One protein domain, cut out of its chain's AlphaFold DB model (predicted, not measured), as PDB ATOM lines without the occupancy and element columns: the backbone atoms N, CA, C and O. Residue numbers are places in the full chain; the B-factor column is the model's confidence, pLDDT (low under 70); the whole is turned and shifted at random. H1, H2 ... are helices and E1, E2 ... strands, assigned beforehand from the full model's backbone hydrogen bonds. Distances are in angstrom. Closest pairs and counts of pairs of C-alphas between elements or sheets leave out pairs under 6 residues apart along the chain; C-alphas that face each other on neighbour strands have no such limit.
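What this domain is: This is residues 109 to 227 of the 338 residues of the protein "Abi family protein" of Holdemanella biformis (UniProt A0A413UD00). The hairpin of E1 and E2 lies at one end of an elongated body, and H5 lies at the other. Between them the longest helix, H4, forms the core, with H1, H2 and H7 packed round it. The printed part has 119 residues, with named elements in the order H1, H2, H3, E1, E2, H4, H5, H6, H7; the class is mostly helix, and the one sheet, E1 - E2, is antiparallel. The whole is compact, with a radius of gyration of the C-alphas of 15.2 A and spans of 44 by 29 by 24 A.

Where its parts are: E1 is residues 154 to 156 and E2 residues 162 to 164. H4, residues 167 to 181, is 20.8 A long, from C-alpha 167 at (198.832, 182.532, 153.673). H1 is residues 116 to 124, 12.7 A long, from C-alpha 116 at (216.165, 176.964, 171.134); H2 is 128 to 133 and H3 137 to 140. H5 is 193 to 200, H6 207 to 213 and H7 216 to 223, ending at C-alpha 223 at (196.661, 182.495, 170.651).

How they stand to each other: In the hairpin of E1 and E2, N 155 and O 163 are within hydrogen-bond range at 2.8 A. H4, the hub, touches H7 about perpendicular at 82 degrees, the closest C-alphas being those of Ala 176 and Asp 218, 4.8 A. H2 touches H4 at a shallow tilt of 15 degrees, opposite ways, closest at Thr 128 and Ala 171, C-alphas 5.5 A apart. H1 touches H4 at a steep tilt of 41 degrees, closest at Ser 119 and Leu 181, C-alphas 7.0 A apart. H3 touches no helix. H5 and H6 only just touch, with 3 pairs of C-alphas within 8 A, closest at Leu 194 and Gly 209, 6.8 A. H1, H2, H4, H5 and H7 have every O i to N i+4 pair within hydrogen-bond range; H6 has 1 of 3, beside 4 of 4 O i to N i+3 pairs, and H3 is too short for an O i to N i+4 pair.

The domain as a whole: The C-alphas farthest apart, of Asn 159 and Asn 200, are 47.4 A apart. The printed part has no cut; the links H3 to E1 and H4 to H5 are long. Mean pLDDT of the printed part is 91.2, and no printed residue is under 70.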
ATOM      1  N   ASN A 109     212.714 174.687 180.450       79.94
ATOM      2  CA  ASN A 109     213.428 175.685 181.249       79.94
ATOM      3  C   ASN A 109     212.493 176.406 182.242       79.94
ATOM      4  O   ASN A 109     211.589 177.140 181.843       79.94
ATOM      5  N   LEU A 110     212.773 176.299 183.550       82.44
ATOM      6  CA  LEU A 110     211.976 176.930 184.620       82.44
ATOM      7  C   LEU A 110     211.871 178.461 184.513       82.44
ATOM      8  O   LEU A 110     210.855 179.034 184.902       82.44
ATOM      9  N   SER A 111     212.903 179.122 183.988       85.25
ATOM     10  CA  SER A 111     212.926 180.573 183.763       85.25
ATOM     11  C   SER A 111     212.209 180.984 182.471       85.25
ATOM     12  O   SER A 111     212.006 182.175 182.247       85.25
ATOM     13  N   CYS A 112     211.804 180.022 181.632       90.56
ATOM     14  CA  CYS A 112     211.104 180.225 180.361       90.56
ATOM     15  C   CYS A 112     211.824 181.199 179.407       90.56
ATOM     16  O   CYS A 112     211.177 181.975 178.702       90.56
ATOM     17  N   ASN A 113     213.160 181.191 179.409       91.19
ATOM     18  CA  ASN A 113     214.005 182.075 178.601       91.19
ATOM     19  C   ASN A 113     214.889 181.335 177.580       91.19
ATOM     20  O   ASN A 113     215.744 181.955 176.954       91.19
ATOM     21  N   ASP A 114     214.679 180.029 177.400       90.44
ATOM     22  CA  ASP A 114     215.317 179.248 176.341       90.44
ATOM     23  C   ASP A 114     214.424 179.198 175.094       90.44
ATOM     24  O   ASP A 114     213.322 178.642 175.099       90.44
ATOM     25  N   TYR A 115     214.905 179.806 174.010       91.88
ATOM     26  CA  TYR A 115     214.211 179.895 172.725       91.88
ATOM     27  C   TYR A 115     214.791 178.951 171.662       91.88
ATOM     28  O   TYR A 115     214.572 179.169 170.465       91.88
ATOM     29  N   SER A 116     215.514 177.902 172.061       89.31
ATOM     30  CA  SER A 116     216.165 176.964 171.134       89.31
ATOM     31  C   SER A 116     215.170 176.283 170.190       89.31
ATOM     32  O   SER A 116     215.355 176.317 168.974       89.31
ATOM     33  N   GLU A 117     214.048 175.765 170.700       88.62
ATOM     34  CA  GLU A 117     213.014 175.141 169.858       88.62
ATOM     35  C   GLU A 117     212.308 176.145 168.936       88.62
ATOM     36  O   GLU A 117     212.004 175.821 167.789       88.62
ATOM     37  N   LEU A 118     212.087 177.386 169.392       91.56
ATOM     38  CA  LEU A 118     211.547 178.443 168.529       91.56
ATOM     39  C   LEU A 118     212.529 178.808 167.409       91.56
ATOM     40  O   LEU A 118     212.115 179.038 166.273       91.56
ATOM     41  N   SER A 119     213.827 178.854 167.718       92.50
ATOM     42  CA  SER A 119     214.889 179.100 166.737       92.50
ATOM     43  C   SER A 119     214.956 177.964 165.715       92.50
ATOM     44  O   SER A 119     215.006 178.225 164.512       92.50
ATOM     45  N   ARG A 120     214.851 176.709 166.177       90.38
ATOM     46  CA  ARG A 120     214.773 175.515 165.326       90.38
ATOM     47  C   ARG A 120     213.565 175.585 164.396       90.38
ATOM     48  O   ARG A 120     213.742 175.526 163.181       90.38
ATOM     49  N   LEU A 121     212.370 175.828 164.941       90.75
ATOM     50  CA  LEU A 121     211.144 176.054 164.167       90.75
ATOM     51  C   LEU A 121     211.342 177.154 163.113       90.75
ATOM     52  O   LEU A 121     211.015 176.962 161.946       90.75
ATOM     53  N   SER A 122     211.899 178.299 163.505       91.62
ATOM     54  CA  SER A 122     212.123 179.435 162.607       91.62
ATOM     55  C   SER A 122     213.065 179.101 161.452       91.62
ATOM     56  O   SER A 122     212.805 179.529 160.328       91.62
ATOM     57  N   SER A 123     214.114 178.313 161.691       90.25
ATOM     58  CA  SER A 123     215.056 177.905 160.640       90.25
ATOM     59  C   SER A 123     214.422 177.004 159.574       90.25
ATOM     60  O   SER A 123     214.826 177.050 158.414       90.25
ATOM     61  N   CYS A 124     213.395 176.234 159.942       88.81
ATOM     62  CA  CYS A 124     212.688 175.340 159.027       88.81
ATOM     63  C   CYS A 124     211.547 176.024 158.256       88.81
ATOM     64  O   CYS A 124     211.035 175.468 157.290       88.81
ATOM     65  N   LEU A 125     211.120 177.216 158.678       91.69
ATOM     66  CA  LEU A 125     209.981 177.911 158.083       91.69
ATOM     67  C   LEU A 125     210.414 178.879 156.968       91.69
ATOM     68  O   LEU A 125     211.417 179.580 157.112       91.69
ATOM     69  N   PRO A 126     209.621 179.020 155.889       91.06
ATOM     70  CA  PRO A 126     209.891 180.003 154.845       91.06
ATOM     71  C   PRO A 126     209.837 181.441 155.383       91.06
ATOM     72  O   PRO A 126     209.128 181.746 156.347       91.06
ATOM     73  N   SER A 127     210.561 182.344 154.717       88.75
ATOM     74  CA  SER A 127     210.540 183.773 155.041       88.75
ATOM     75  C   SER A 127     209.149 184.383 154.832       88.75
ATOM     76  O   SER A 127     208.351 183.908 154.018       88.75
ATOM     77  N   THR A 128     208.863 185.485 155.535       87.94
ATOM     78  CA  THR A 128     207.593 186.222 155.392       87.94
ATOM     79  C   THR A 128     207.325 186.622 153.937       87.94
ATOM     80  O   THR A 128     206.204 186.465 153.454       87.94
ATOM     81  N   GLU A 129     208.353 187.068 153.215       87.19
ATOM     82  CA  GLU A 129     208.256 187.440 151.801       87.19
ATOM     83  C   GLU A 129     207.896 186.239 150.916       87.19
ATOM     84  O   GLU A 129     206.975 186.328 150.098       87.19
ATOM     85  N   ARG A 130     208.541 185.082 151.124       90.44
ATOM     86  CA  ARG A 130     208.226 183.849 150.386       90.44
ATOM     87  C   ARG A 130     206.790 183.392 150.644       90.44
ATOM     88  O   ARG A 130     206.111 182.979 149.709       90.44
ATOM     89  N   ILE A 131     206.301 183.499 151.882       91.12
ATOM     90  CA  ILE A 131     204.910 183.162 152.229       91.12
ATOM     91  C   ILE A 131     203.921 184.079 151.491       91.12
ATOM     92  O   ILE A 131     202.902 183.606 150.987       91.12
ATOM     93  N   GLN A 132     204.202 185.383 151.409       86.88
ATOM     94  CA  GLN A 132     203.299 186.363 150.791       86.88
ATOM     95  C   GLN A 132     203.154 186.176 149.273       86.88
ATOM     96  O   GLN A 132     202.028 186.253 148.756       86.88
ATOM     97  N   HIS A 133     204.265 185.884 148.590       89.12
ATOM     98  CA  HIS A 133     204.333 185.667 147.139       89.12
ATOM     99  C   HIS A 133     203.994 184.230 146.714       89.12
ATOM    100  O   HIS A 133     203.916 183.924 145.523       89.12
ATOM    101  N   CYS A 134     203.764 183.335 147.673       87.88
ATOM    102  CA  CYS A 134     203.368 181.973 147.375       87.88
ATOM    103  C   CYS A 134     201.932 181.912 146.832       87.88
ATOM    104  O   CYS A 134     200.990 182.439 147.435       87.88
ATOM    105  N   HIS A 135     201.776 181.226 145.699       85.38
ATOM    106  CA  HIS A 135     200.481 180.977 145.066       85.38
ATOM    107  C   HIS A 135     199.805 179.719 145.628       85.38
ATOM    108  O   HIS A 135     198.584 179.694 145.772       85.38
ATOM    109  N   ASN A 136     200.587 178.697 146.000       86.12
ATOM    110  CA  ASN A 136     200.089 177.446 146.565       86.12
ATOM    111  C   ASN A 136     200.777 177.112 147.895       86.12
ATOM    112  O   ASN A 136     201.922 176.670 147.926       86.12
ATOM    113  N   ILE A 137     200.035 177.258 148.994       83.44
ATOM    114  CA  ILE A 137     200.522 177.067 150.370       83.44
ATOM    115  C   ILE A 137     201.094 175.664 150.604       83.44
ATOM    116  O   ILE A 137     202.013 175.518 151.404       83.44
ATOM    117  N   LEU A 138     200.611 174.644 149.887       81.75
ATOM    118  CA  LEU A 138     201.119 173.273 150.020       81.75
ATOM    119  C   LEU A 138     202.608 173.154 149.644       81.75
ATOM    120  O   LEU A 138     203.276 172.236 150.098       81.75
ATOM    121  N   GLN A 139     203.145 174.098 148.864       82.94
ATOM    122  CA  GLN A 139     204.558 174.141 148.466       82.94
ATOM    123  C   GLN A 139     205.468 174.838 149.492       82.94
ATOM    124  O   GLN A 139     206.682 174.897 149.297       82.94
ATOM    125  N   LEU A 140     204.905 175.425 150.554       82.75
ATOM    126  CA  LEU A 140     205.680 176.139 151.573       82.75
ATOM    127  C   LEU A 140     206.368 175.212 152.578       82.75
ATOM    128  O   LEU A 140     207.163 175.725 153.357       82.75
ATOM    129  N   ASP A 141     206.046 173.913 152.559       80.69
ATOM    130  CA  ASP A 141     206.564 172.883 153.471       80.69
ATOM    131  C   ASP A 141     206.686 173.396 154.914       80.69
ATOM    132  O   ASP A 141     207.767 173.549 155.467       80.69
ATOM    133  N   CYS A 142     205.551 173.804 155.491       85.06
ATOM    134  CA  CYS A 142     205.492 174.499 156.781       85.06
ATOM    135  C   CYS A 142     204.753 173.697 157.863       85.06
ATOM    136  O   CYS A 142     204.258 174.265 158.841       85.06
ATOM    137  N   HIS A 143     204.676 172.377 157.697       89.69
ATOM    138  CA  HIS A 143     203.982 171.484 158.616       89.69
ATOM    139  C   HIS A 143     204.850 171.135 159.833       89.69
ATOM    140  O   HIS A 143     205.392 170.040 159.951       89.69
ATOM    141  N   PHE A 144     204.973 172.087 160.757       86.81
ATOM    142  CA  PHE A 144     205.773 171.935 161.972       86.81
ATOM    143  C   PHE A 144     204.913 172.056 163.226       86.81
ATOM    144  O   PHE A 144     204.090 172.969 163.341       86.81
ATOM    145  N   ASN A 145     205.135 171.145 164.171       85.50
ATOM    146  CA  ASN A 145     204.607 171.213 165.529       85.50
ATOM    147  C   ASN A 145     205.740 171.631 166.475       85.50
ATOM    148  O   ASN A 145     206.872 171.170 166.338       85.50
ATOM    149  N   CYS A 146     205.434 172.511 167.419       86.81
ATOM    150  CA  CYS A 146     206.361 173.023 168.417       86.81
ATOM    151  C   CYS A 146     205.593 173.160 169.732       86.81
ATOM    152  O   CYS A 146     204.487 173.691 169.711       86.81
ATOM    153  N   TYR A 147     206.155 172.689 170.849       84.12
ATOM    154  CA  TYR A 147     205.595 172.898 172.193       84.12
ATOM    155  C   TYR A 147     204.119 172.485 172.375       84.12
ATOM    156  O   TYR A 147     203.345 173.189 173.020       84.12
ATOM    157  N   ASP A 148     203.716 171.359 171.771       87.31
ATOM    158  CA  ASP A 148     202.318 170.896 171.731       87.31
ATOM    159  C   ASP A 148     201.326 171.998 171.303       87.31
ATOM    160  O   ASP A 148     200.203 172.112 171.789       87.31
ATOM    161  N   LEU A 149     201.746 172.847 170.369       91.81
ATOM    162  CA  LEU A 149     200.876 173.819 169.726       91.81
ATOM    163  C   LEU A 149     200.146 173.174 168.541       91.81
ATOM    164  O   LEU A 149     200.402 172.044 168.113       91.81
ATOM    165  N   LEU A 150     199.172 173.891 168.000       93.00
ATOM    166  CA  LEU A 150     198.635 173.593 166.683       93.00
ATOM    167  C   LEU A 150     199.758 173.717 165.646       93.00
ATOM    168  O   LEU A 150     200.548 174.664 165.691       93.00
ATOM    169  N   TYR A 151     199.779 172.795 164.682       93.12
ATOM    170  CA  TYR A 151     200.706 172.850 163.556       93.12
ATOM    171  C   TYR A 151     200.705 174.232 162.896       93.12
ATOM    172  O   TYR A 151     199.653 174.846 162.678       93.12
ATOM    173  N   PHE A 152     201.896 174.721 162.556       92.75
ATOM    174  CA  PHE A 152     202.101 176.090 162.080       92.75
ATOM    175  C   PHE A 152     201.288 176.425 160.820       92.75
ATOM    176  O   PHE A 152     200.854 177.567 160.636       92.75
ATOM    177  N   ASP A 153     201.027 175.423 159.985       92.69
ATOM    178  CA  ASP A 153     200.258 175.518 158.750       92.69
ATOM    179  C   ASP A 153     198.757 175.225 158.929       92.69
ATOM    180  O   ASP A 153     197.997 175.332 157.967       92.69
ATOM    181  N   LYS A 154     198.297 174.877 160.138       93.94
ATOM    182  CA  LYS A 154     196.894 174.531 160.421       93.94
ATOM    183  C   LYS A 154     196.143 175.629 161.156       93.94
ATOM    184  O   LYS A 154     196.700 176.414 161.921       93.94
ATOM    185  N   MET A 155     194.838 175.687 160.947       92.56
ATOM    186  CA  MET A 155     193.901 176.495 161.727       92.56
ATOM    187  C   MET A 155     192.638 175.683 162.003       92.56
ATOM    188  O   MET A 155     192.393 174.674 161.348       92.56
ATOM    189  N   TYR A 156     191.799 176.147 162.919       90.75
ATOM    190  CA  TYR A 156     190.486 175.548 163.130       90.75
ATOM    191  C   TYR A 156     189.430 176.227 162.252       90.75
ATOM    192  O   TYR A 156     189.350 177.456 162.204       90.75
ATOM    193  N   ASN A 157     188.608 175.436 161.557       88.06
ATOM    194  CA  ASN A 157     187.426 175.947 160.859       88.06
ATOM    195  C   ASN A 157     186.247 176.157 161.827       88.06
ATOM    196  O   ASN A 157     186.340 175.833 163.008       88.06
ATOM    197  N   SER A 158     185.106 176.639 161.319       82.56
ATOM    198  CA  SER A 158     183.879 176.895 162.097       82.56
ATOM    199  C   SER A 158     183.354 175.692 162.896       82.56
ATOM    200  O   SER A 158     182.671 175.896 163.900       82.56
ATOM    201  N   ASN A 159     183.704 174.468 162.490       84.31
ATOM    202  CA  ASN A 159     183.339 173.206 163.137       84.31
ATOM    203  C   ASN A 159     184.477 172.616 163.993       84.31
ATOM    204  O   ASN A 159     184.413 171.447 164.361       84.31
ATOM    205  N   MET A 160     185.529 173.390 164.273       82.81
ATOM    206  CA  MET A 160     186.711 172.978 165.043       82.81
ATOM    207  C   MET A 160     187.488 171.795 164.479       82.81
ATOM    208  O   MET A 160     188.201 171.100 165.196       82.81
ATOM    209  N   ARG A 161     187.419 171.611 163.161       88.62
ATOM    210  CA  ARG A 161     188.325 170.702 162.461       88.62
ATOM    211  C   ARG A 161     189.574 171.454 162.042       88.62
ATOM    212  O   ARG A 161     189.481 172.608 161.607       88.62
ATOM    213  N   GLU A 162     190.715 170.790 162.160       93.12
ATOM    214  CA  GLU A 162     191.970 171.295 161.619       93.12
ATOM    215  C   GLU A 162     191.876 171.356 160.093       93.12
ATOM    216  O   GLU A 162     191.488 170.399 159.424       93.12
ATOM    217  N   VAL A 163     192.191 172.521 159.546       92.81
ATOM    218  CA  VAL A 163     192.214 172.800 158.111       92.81
ATOM    219  C   VAL A 163     193.473 173.584 157.771       92.81
ATOM    220  O   VAL A 163     194.111 174.164 158.651       92.81
ATOM    221  N   GLN A 164     193.821 173.637 156.487       93.31
ATOM    222  CA  GLN A 164     194.940 174.448 156.025       93.31
ATOM    223  C   GLN A 164     194.711 175.928 156.360       93.31
ATOM    224  O   GLN A 164     193.688 176.513 155.992       93.31
ATOM    225  N   ALA A 165     195.669 176.543 157.049       91.56
ATOM    226  CA  ALA A 165     195.681 177.975 157.281       91.56
ATOM    227  C   ALA A 165     195.946 178.714 155.967       91.56
ATOM    228  O   ALA A 165     196.760 178.292 155.145       91.56
ATOM    229  N   ASN A 166     195.281 179.853 155.774       90.62
ATOM    230  CA  ASN A 166     195.581 180.712 154.634       90.62
ATOM    231  C   ASN A 166     196.940 181.417 154.808       90.62
ATOM    232  O   ASN A 166     197.449 181.568 155.924       90.62
ATOM    233  N   LYS A 167     197.494 181.923 153.699       91.00
ATOM    234  CA  LYS A 167     198.832 182.532 153.673       91.00
ATOM    235  C   LYS A 167     198.984 183.716 154.628       91.00
ATOM    236  O   LYS A 167     200.050 183.902 155.202       91.00
ATOM    237  N   ASN A 168     197.914 184.479 154.861       90.88
ATOM    238  CA  ASN A 168     197.950 185.633 155.758       90.88
ATOM    239  C   ASN A 168     198.084 185.200 157.222       90.88
ATOM    240  O   ASN A 168     198.795 185.846 157.987       90.88
ATOM    241  N   ILE A 169     197.438 184.100 157.620       91.88
ATOM    242  CA  ILE A 169     197.578 183.535 158.970       91.88
ATOM    243  C   ILE A 169     199.007 183.031 159.184       91.88
ATOM    244  O   ILE A 169     199.614 183.359 160.201       91.88
ATOM    245  N   ILE A 170     199.557 182.303 158.212       93.81
ATOM    246  CA  ILE A 170     200.934 181.788 158.262       93.81
ATOM    247  C   ILE A 170     201.932 182.953 158.344       93.81
ATOM    248  O   ILE A 170     202.793 182.969 159.222       93.81
ATOM    249  N   ALA A 171     201.765 183.987 157.514       92.88
ATOM    250  CA  ALA A 171     202.598 185.190 157.555       92.88
ATOM    251  C   ALA A 171     202.485 185.942 158.897       92.88
ATOM    252  O   ALA A 171     203.486 186.427 159.419       92.88
ATOM    253  N   ASN A 172     201.286 186.019 159.488       93.06
ATOM    254  CA  ASN A 172     201.091 186.628 160.806       93.06
ATOM    255  C   ASN A 172     201.833 185.863 161.906       93.06
ATOM    256  O   ASN A 172     202.473 186.487 162.749       93.06
ATOM    257  N   ARG A 173     201.759 184.529 161.890       94.19
ATOM    258  CA  ARG A 173     202.474 183.669 162.841       94.19
ATOM    259  C   ARG A 173     203.984 183.790 162.671       94.19
ATOM    260  O   ARG A 173     204.689 183.923 163.665       94.19
ATOM    261  N   ARG A 174     204.469 183.832 161.423       94.88
ATOM    262  CA  ARG A 174     205.894 184.019 161.119       94.88
ATOM    263  C   ARG A 174     206.405 185.345 161.672       94.88
ATOM    264  O   ARG A 174     207.404 185.358 162.376       94.88
ATOM    265  N   ARG A 175     205.675 186.438 161.437       94.81
ATOM    266  CA  ARG A 175     206.028 187.757 161.983       94.81
ATOM    267  C   ARG A 175     206.049 187.772 163.513       94.81
ATOM    268  O   ARG A 175     206.953 188.369 164.096       94.81
ATOM    269  N   ALA A 176     205.069 187.139 164.161       95.44
ATOM    270  CA  ALA A 176     205.027 187.047 165.619       95.44
ATOM    271  C   ALA A 176     206.255 186.292 166.160       95.44
ATOM    272  O   ALA A 176     206.916 186.778 167.075       95.44
ATOM    273  N   LEU A 177     206.609 185.166 165.530       95.44
ATOM    274  CA  LEU A 177     207.808 184.391 165.848       95.44
ATOM    275  C   LEU A 177     209.095 185.203 165.641       95.44
ATOM    276  O   LEU A 177     209.929 185.258 166.540       95.44
ATOM    277  N   ASP A 178     209.234 185.885 164.503       94.81
ATOM    278  CA  ASP A 178     210.389 186.745 164.215       94.81
ATOM    279  C   ASP A 178     210.521 187.873 165.252       94.81
ATOM    280  O   ASP A 178     211.626 188.236 165.647       94.81
ATOM    281  N   THR A 179     209.399 188.419 165.730       94.44
ATOM    282  CA  THR A 179     209.392 189.466 166.764       94.44
ATOM    283  C   THR A 179     209.881 188.937 168.111       94.44
ATOM    284  O   THR A 179     210.647 189.624 168.782       94.44
ATOM    285  N   ILE A 180     209.496 187.712 168.486       95.25
ATOM    286  CA  ILE A 180     210.009 187.045 169.692       95.25
ATOM    287  C   ILE A 180     211.510 186.775 169.550       95.25
ATOM    288  O   ILE A 180     212.286 187.125 170.434       95.25
ATOM    289  N   LEU A 181     211.937 186.197 168.425       94.94
ATOM    290  CA  LEU A 181     213.329 185.789 168.222       94.94
ATOM    291  C   LEU A 181     214.304 186.963 168.110       94.94
ATOM    292  O   LEU A 181     215.465 186.811 168.470       94.94
ATOM    293  N   LYS A 182     213.844 188.156 167.712       93.88
ATOM    294  CA  LYS A 182     214.643 189.391 167.825       93.88
ATOM    295  C   LYS A 182     215.063 189.709 169.263       93.88
ATOM    296  O   LYS A 182     216.050 190.408 169.457       93.88
ATOM    297  N   LEU A 183     214.321 189.214 170.253       93.81
ATOM    298  CA  LEU A 183     214.632 189.362 171.674       93.81
ATOM    299  C   LEU A 183     215.399 188.152 172.235       93.81
ATOM    300  O   LEU A 183     215.688 188.134 173.427       93.81
ATOM    301  N   ASN A 184     215.763 187.170 171.398       93.19
ATOM    302  CA  ASN A 184     216.629 186.046 171.764       93.19
ATOM    303  C   ASN A 184     218.104 186.478 171.839       93.19
ATOM    304  O   ASN A 184     218.953 186.026 171.075       93.19
ATOM    305  N   THR A 185     218.397 187.434 172.709       92.19
ATOM    306  CA  THR A 185     219.734 187.987 172.917       92.19
ATOM    307  C   THR A 185     219.891 188.373 174.379       92.19
ATOM    308  O   THR A 185     218.912 188.621 175.082       92.19
ATOM    309  N   THR A 186     221.129 188.416 174.851       89.69
ATOM    310  CA  THR A 186     221.478 188.871 176.201       89.69
ATOM    311  C   THR A 186     221.802 190.363 176.254       89.69
ATOM    312  O   THR A 186     221.910 190.910 177.345       89.69
ATOM    313  N   HIS A 187     221.919 191.031 175.102       88.38
ATOM    314  CA  HIS A 187     222.304 192.439 174.999       88.38
ATOM    315  C   HIS A 187     221.434 193.178 173.980       88.38
ATOM    316  O   HIS A 187     221.028 192.610 172.963       88.38
ATOM    317  N   GLY A 188     221.196 194.466 174.227       90.00
ATOM    318  CA  GLY A 188     220.451 195.340 173.328       90.00
ATOM    319  C   GLY A 188     219.808 196.518 174.052       90.00
ATOM    320  O   GLY A 188     219.988 196.708 175.257       90.00
ATOM    321  N   TYR A 189     219.033 197.294 173.297       90.69
ATOM    322  CA  TYR A 189     218.190 198.362 173.825       90.69
ATOM    323  C   TYR A 189     216.713 198.046 173.572       90.69
ATOM    324  O   TYR A 189     216.331 197.667 172.463       90.69
ATOM    325  N   SER A 190     215.878 198.235 174.591       89.88
ATOM    326  CA  SER A 190     214.424 198.158 174.495       89.88
ATOM    327  C   SER A 190     213.782 199.296 175.277       89.88
ATOM    328  O   SER A 190     214.136 199.559 176.422       89.88
ATOM    329  N   SER A 191     212.770 199.933 174.686       89.81
ATOM    330  CA  SER A 191     211.924 200.894 175.404       89.81
ATOM    331  C   SER A 191     211.063 200.225 176.481       89.81
ATOM    332  O   SER A 191     210.528 200.901 177.359       89.81
ATOM    333  N   ASN A 192     210.917 198.896 176.442       91.62
ATOM    334  CA  ASN A 192     210.235 198.160 177.489       91.62
ATOM    335  C   ASN A 192     211.185 197.895 178.665       91.62
ATOM    336  O   ASN A 192     212.140 197.129 178.540       91.62
ATOM    337  N   MET A 193     210.870 198.474 179.826       92.50
ATOM    338  CA  MET A 193     211.702 198.378 181.031       92.50
ATOM    339  C   MET A 193     211.945 196.938 181.501       92.50
ATOM    340  O   MET A 193     213.036 196.637 181.975       92.50
ATOM    341  N   LEU A 194     210.970 196.033 181.349       91.69
ATOM    342  CA  LEU A 194     211.134 194.631 181.742       91.69
ATOM    343  C   LEU A 194     212.145 193.917 180.837       91.69
ATOM    344  O   LEU A 194     212.989 193.167 181.320       91.69
ATOM    345  N   ILE A 195     212.087 194.166 179.529       94.12
ATOM    346  CA  ILE A 195     213.054 193.614 178.573       94.12
ATOM    347  C   ILE A 195     214.440 194.209 178.821       94.12
ATOM    348  O   ILE A 195     215.408 193.462 178.949       94.12
ATOM    349  N   GLN A 196     214.526 195.532 178.978       94.44
ATOM    350  CA  GLN A 196     215.790 196.213 179.250       94.44
ATOM    351  C   GLN A 196     216.441 195.721 180.547       94.44
ATOM    352  O   GLN A 196     217.651 195.526 180.593       94.44
ATOM    353  N   HIS A 197     215.650 195.466 181.590       94.38
ATOM    354  CA  HIS A 197     216.139 194.905 182.850       94.38
ATOM    355  C   HIS A 197     216.814 193.540 182.669       94.38
ATOM    356  O   HIS A 197     217.841 193.284 183.291       94.38
ATOM    357  N   ASN A 198     216.271 192.676 181.806       94.31
ATOM    358  CA  ASN A 198     216.887 191.380 181.514       94.31
ATOM    359  C   ASN A 198     218.200 191.544 180.732       94.31
ATOM    360  O   ASN A 198     219.192 190.911 181.095       94.31
ATOM    361  N   PHE A 199     218.247 192.444 179.743       95.00
ATOM    362  CA  PHE A 199     219.490 192.768 179.030       95.00
ATOM    363  C   PHE A 199     220.561 193.346 179.960       95.00
ATOM    364  O   PHE A 199     221.709 192.927 179.906       95.00
ATOM    365  N   ASN A 200     220.190 194.230 180.891       95.19
ATOM    366  CA  ASN A 200     221.123 194.782 181.882       95.19
ATOM    367  C   ASN A 200     221.712 193.705 182.811       95.19
ATOM    368  O   ASN A 200     222.784 193.897 183.379       95.19
ATOM    369  N   LYS A 201     221.012 192.577 182.982       94.56
ATOM    370  CA  LYS A 201     221.485 191.407 183.734       94.56
ATOM    371  C   LYS A 201     222.214 190.377 182.866       94.56
ATOM    372  O   LYS A 201     222.557 189.315 183.376       94.56
ATOM    373  N   ASN A 202     222.440 190.667 181.583       94.12
ATOM    374  CA  ASN A 202     222.985 189.733 180.594       94.12
ATOM    375  C   ASN A 202     222.165 188.436 180.486       94.12
ATOM    376  O   ASN A 202     222.707 187.347 180.301       94.12
ATOM    377  N   THR A 203     220.844 188.549 180.618       93.38
ATOM    378  CA  THR A 203     219.909 187.422 180.551       93.38
ATOM    379  C   THR A 203     218.959 187.585 179.376       93.38
ATOM    380  O   THR A 203     218.508 188.693 179.085       93.38
ATOM    381  N   VAL A 204     218.629 186.473 178.715       94.38
ATOM    382  CA  VAL A 204     217.558 186.464 177.714       94.38
ATOM    383  C   VAL A 204     216.230 186.743 178.433       94.38
ATOM    384  O   VAL A 204     215.945 186.086 179.442       94.38
ATOM    385  N   PRO A 205     215.421 187.713 177.968       95.06
ATOM    386  CA  PRO A 205     214.122 187.999 178.560       95.06
ATOM    387  C   PRO A 205     213.207 186.773 178.495       95.06
ATOM    388  O   PRO A 205     213.149 186.139 177.443       95.06
ATOM    389  N   PRO A 206     212.456 186.449 179.559       94.25
ATOM    390  CA  PRO A 206     211.572 185.288 179.573       94.25
ATOM    391  C   PRO A 206     210.328 185.494 178.698       94.25
ATOM    392  O   PRO A 206     209.853 186.625 178.536       94.25
ATOM    393  N   ILE A 207     209.754 184.398 178.183       93.75
ATOM    394  CA  ILE A 207     208.664 184.449 177.194       93.75
ATOM    395  C   ILE A 207     207.448 185.212 177.710       93.75
ATOM    396  O   ILE A 207     206.901 186.035 176.982       93.75
ATOM    397  N   TRP A 208     207.065 185.025 178.978       92.75
ATOM    398  CA  TRP A 208     205.936 185.748 179.564       92.75
ATOM    399  C   TRP A 208     206.140 187.264 179.486       92.75
ATOM    400  O   TRP A 208     205.222 187.991 179.110       92.75
ATOM    401  N   GLY A 209     207.359 187.742 179.753       93.12
ATOM    402  CA  GLY A 209     207.709 189.156 179.668       93.12
ATOM    403  C   GLY A 209     207.664 189.670 178.231       93.12
ATOM    404  O   GLY A 209     207.134 190.753 177.980       93.12
ATOM    405  N   VAL A 210     208.142 188.859 177.282       95.25
ATOM    406  CA  VAL A 210     208.098 189.163 175.845       95.25
ATOM    407  C   VAL A 210     206.661 189.282 175.335       95.25
ATOM    408  O   VAL A 210     206.349 190.244 174.637       95.25
ATOM    409  N   ILE A 211     205.747 188.380 175.712       95.75
ATOM    410  CA  ILE A 211     204.343 188.432 175.256       95.75
ATOM    411  C   ILE A 211     203.678 189.772 175.600       95.75
ATOM    412  O   ILE A 211     202.913 190.313 174.794       95.75
ATOM    413  N   HIS A 212     204.004 190.364 176.750       92.88
ATOM    414  CA  HIS A 212     203.447 191.659 177.135       92.88
ATOM    415  C   HIS A 212     203.916 192.819 176.244       92.88
ATOM    416  O   HIS A 212     203.173 193.797 176.094       92.88
ATOM    417  N   THR A 213     205.076 192.704 175.591       92.50
ATOM    418  CA  THR A 213     205.604 193.735 174.680       92.50
ATOM    419  C   THR A 213     205.070 193.613 173.259       92.50
ATOM    420  O   THR A 213     205.178 194.561 172.484       92.50
ATOM    421  N   LEU A 214     204.489 192.466 172.900       94.50
ATOM    422  CA  LEU A 214     203.983 192.219 171.554       94.50
ATOM    423  C   LEU A 214     202.736 193.055 171.234       94.50
ATOM    424  O   LEU A 214     201.963 193.460 172.113       94.50
ATOM    425  N   SER A 215     202.502 193.282 169.940       93.75
ATOM    426  CA  SER A 215     201.255 193.883 169.473       93.75
ATOM    427  C   SER A 215     200.079 192.926 169.707       93.75
ATOM    428  O   SER A 215     200.242 191.708 169.658       93.75
ATOM    429  N   LEU A 216     198.859 193.450 169.888       94.94
ATOM    430  CA  LEU A 216     197.665 192.601 170.016       94.94
ATOM    431  C   LEU A 216     197.487 191.654 168.810       94.94
ATOM    432  O   LEU A 216     196.963 190.551 168.957       94.94
ATOM    433  N   GLY A 217     197.942 192.062 167.620       95.19
ATOM    434  CA  GLY A 217     197.910 191.223 166.422       95.19
ATOM    435  C   GLY A 217     198.840 190.014 166.506       95.19
ATOM    436  O   GLY A 217     198.440 188.919 166.117       95.19
ATOM    437  N   ASP A 218     200.044 190.194 167.047       96.31
ATOM    438  CA  ASP A 218     201.010 189.104 167.208       96.31
ATOM    439  C   ASP A 218     200.585 188.163 168.340       96.31
ATOM    440  O   ASP A 218     200.596 186.947 168.165       96.31
ATOM    441  N   VAL A 219     200.074 188.704 169.452       97.38
ATOM    442  CA  VAL A 219     199.500 187.898 170.546       97.38
ATOM    443  C   VAL A 219     198.309 187.074 170.051       97.38
ATOM    444  O   VAL A 219     198.193 185.896 170.377       97.38
ATOM    445  N   LEU A 220     197.452 187.644 169.197       96.31
ATOM    446  CA  LEU A 220     196.364 186.900 168.562       96.31
ATOM    447  C   LEU A 220     196.874 185.795 167.624       96.31
ATOM    448  O   LEU A 220     196.255 184.733 167.539       96.31
ATOM    449  N   ALA A 221     197.980 186.016 166.911       95.56
ATOM    450  CA  ALA A 221     198.579 184.984 166.067       95.56
ATOM    451  C   ALA A 221     199.049 183.783 166.903       95.56
ATOM    452  O   ALA A 221     198.761 182.645 166.524       95.56
ATOM    453  N   LEU A 222     199.675 184.049 168.053       95.81
ATOM    454  CA  LEU A 222     200.112 183.034 169.017       95.81
ATOM    455  C   LEU A 222     198.925 182.327 169.683       95.81
ATOM    456  O   LEU A 222     198.884 181.102 169.718       95.81
ATOM    457  N   TYR A 223     197.901 183.069 170.114       96.00
ATOM    458  CA  TYR A 223     196.661 182.495 170.651       96.00
ATOM    459  C   TYR A 223     195.996 181.520 169.668       96.00
ATOM    460  O   TYR A 223     195.524 180.453 170.050       96.00
ATOM    461  N   ASN A 224     195.985 181.857 168.375       93.75
ATOM    462  CA  ASN A 224     195.435 180.987 167.332       93.75
ATOM    463  C   ASN A 224     196.312 179.760 167.024       93.75
ATOM    464  O   ASN A 224     195.934 178.962 166.164       93.75
ATOM    465  N   MET A 225     197.482 179.632 167.649       93.81
ATOM    466  CA  MET A 225     198.294 178.413 167.643       93.81
ATOM    467  C   MET A 225     198.083 177.564 168.898       93.81
ATOM    468  O   MET A 225     198.544 176.431 168.923       93.81
ATOM    469  N   LEU A 226     197.383 178.053 169.923       94.50
ATOM    470  CA  LEU A 226     197.051 177.223 171.077       94.50
ATOM    471  C   LEU A 226     196.093 176.094 170.674       94.50
ATOM    472  O   LEU A 226     195.267 176.245 169.760       94.50
ATOM    473  N   LYS A 227     196.185 174.969 171.390       92.62
ATOM    474  CA  LYS A 227     195.266 173.840 171.228       92.62
ATOM    475  C   LYS A 227     193.838 174.251 171.568       92.62
ATOM    476  O   LYS A 227     193.573 175.246 172.248       92.62
TER     477      LYS A 227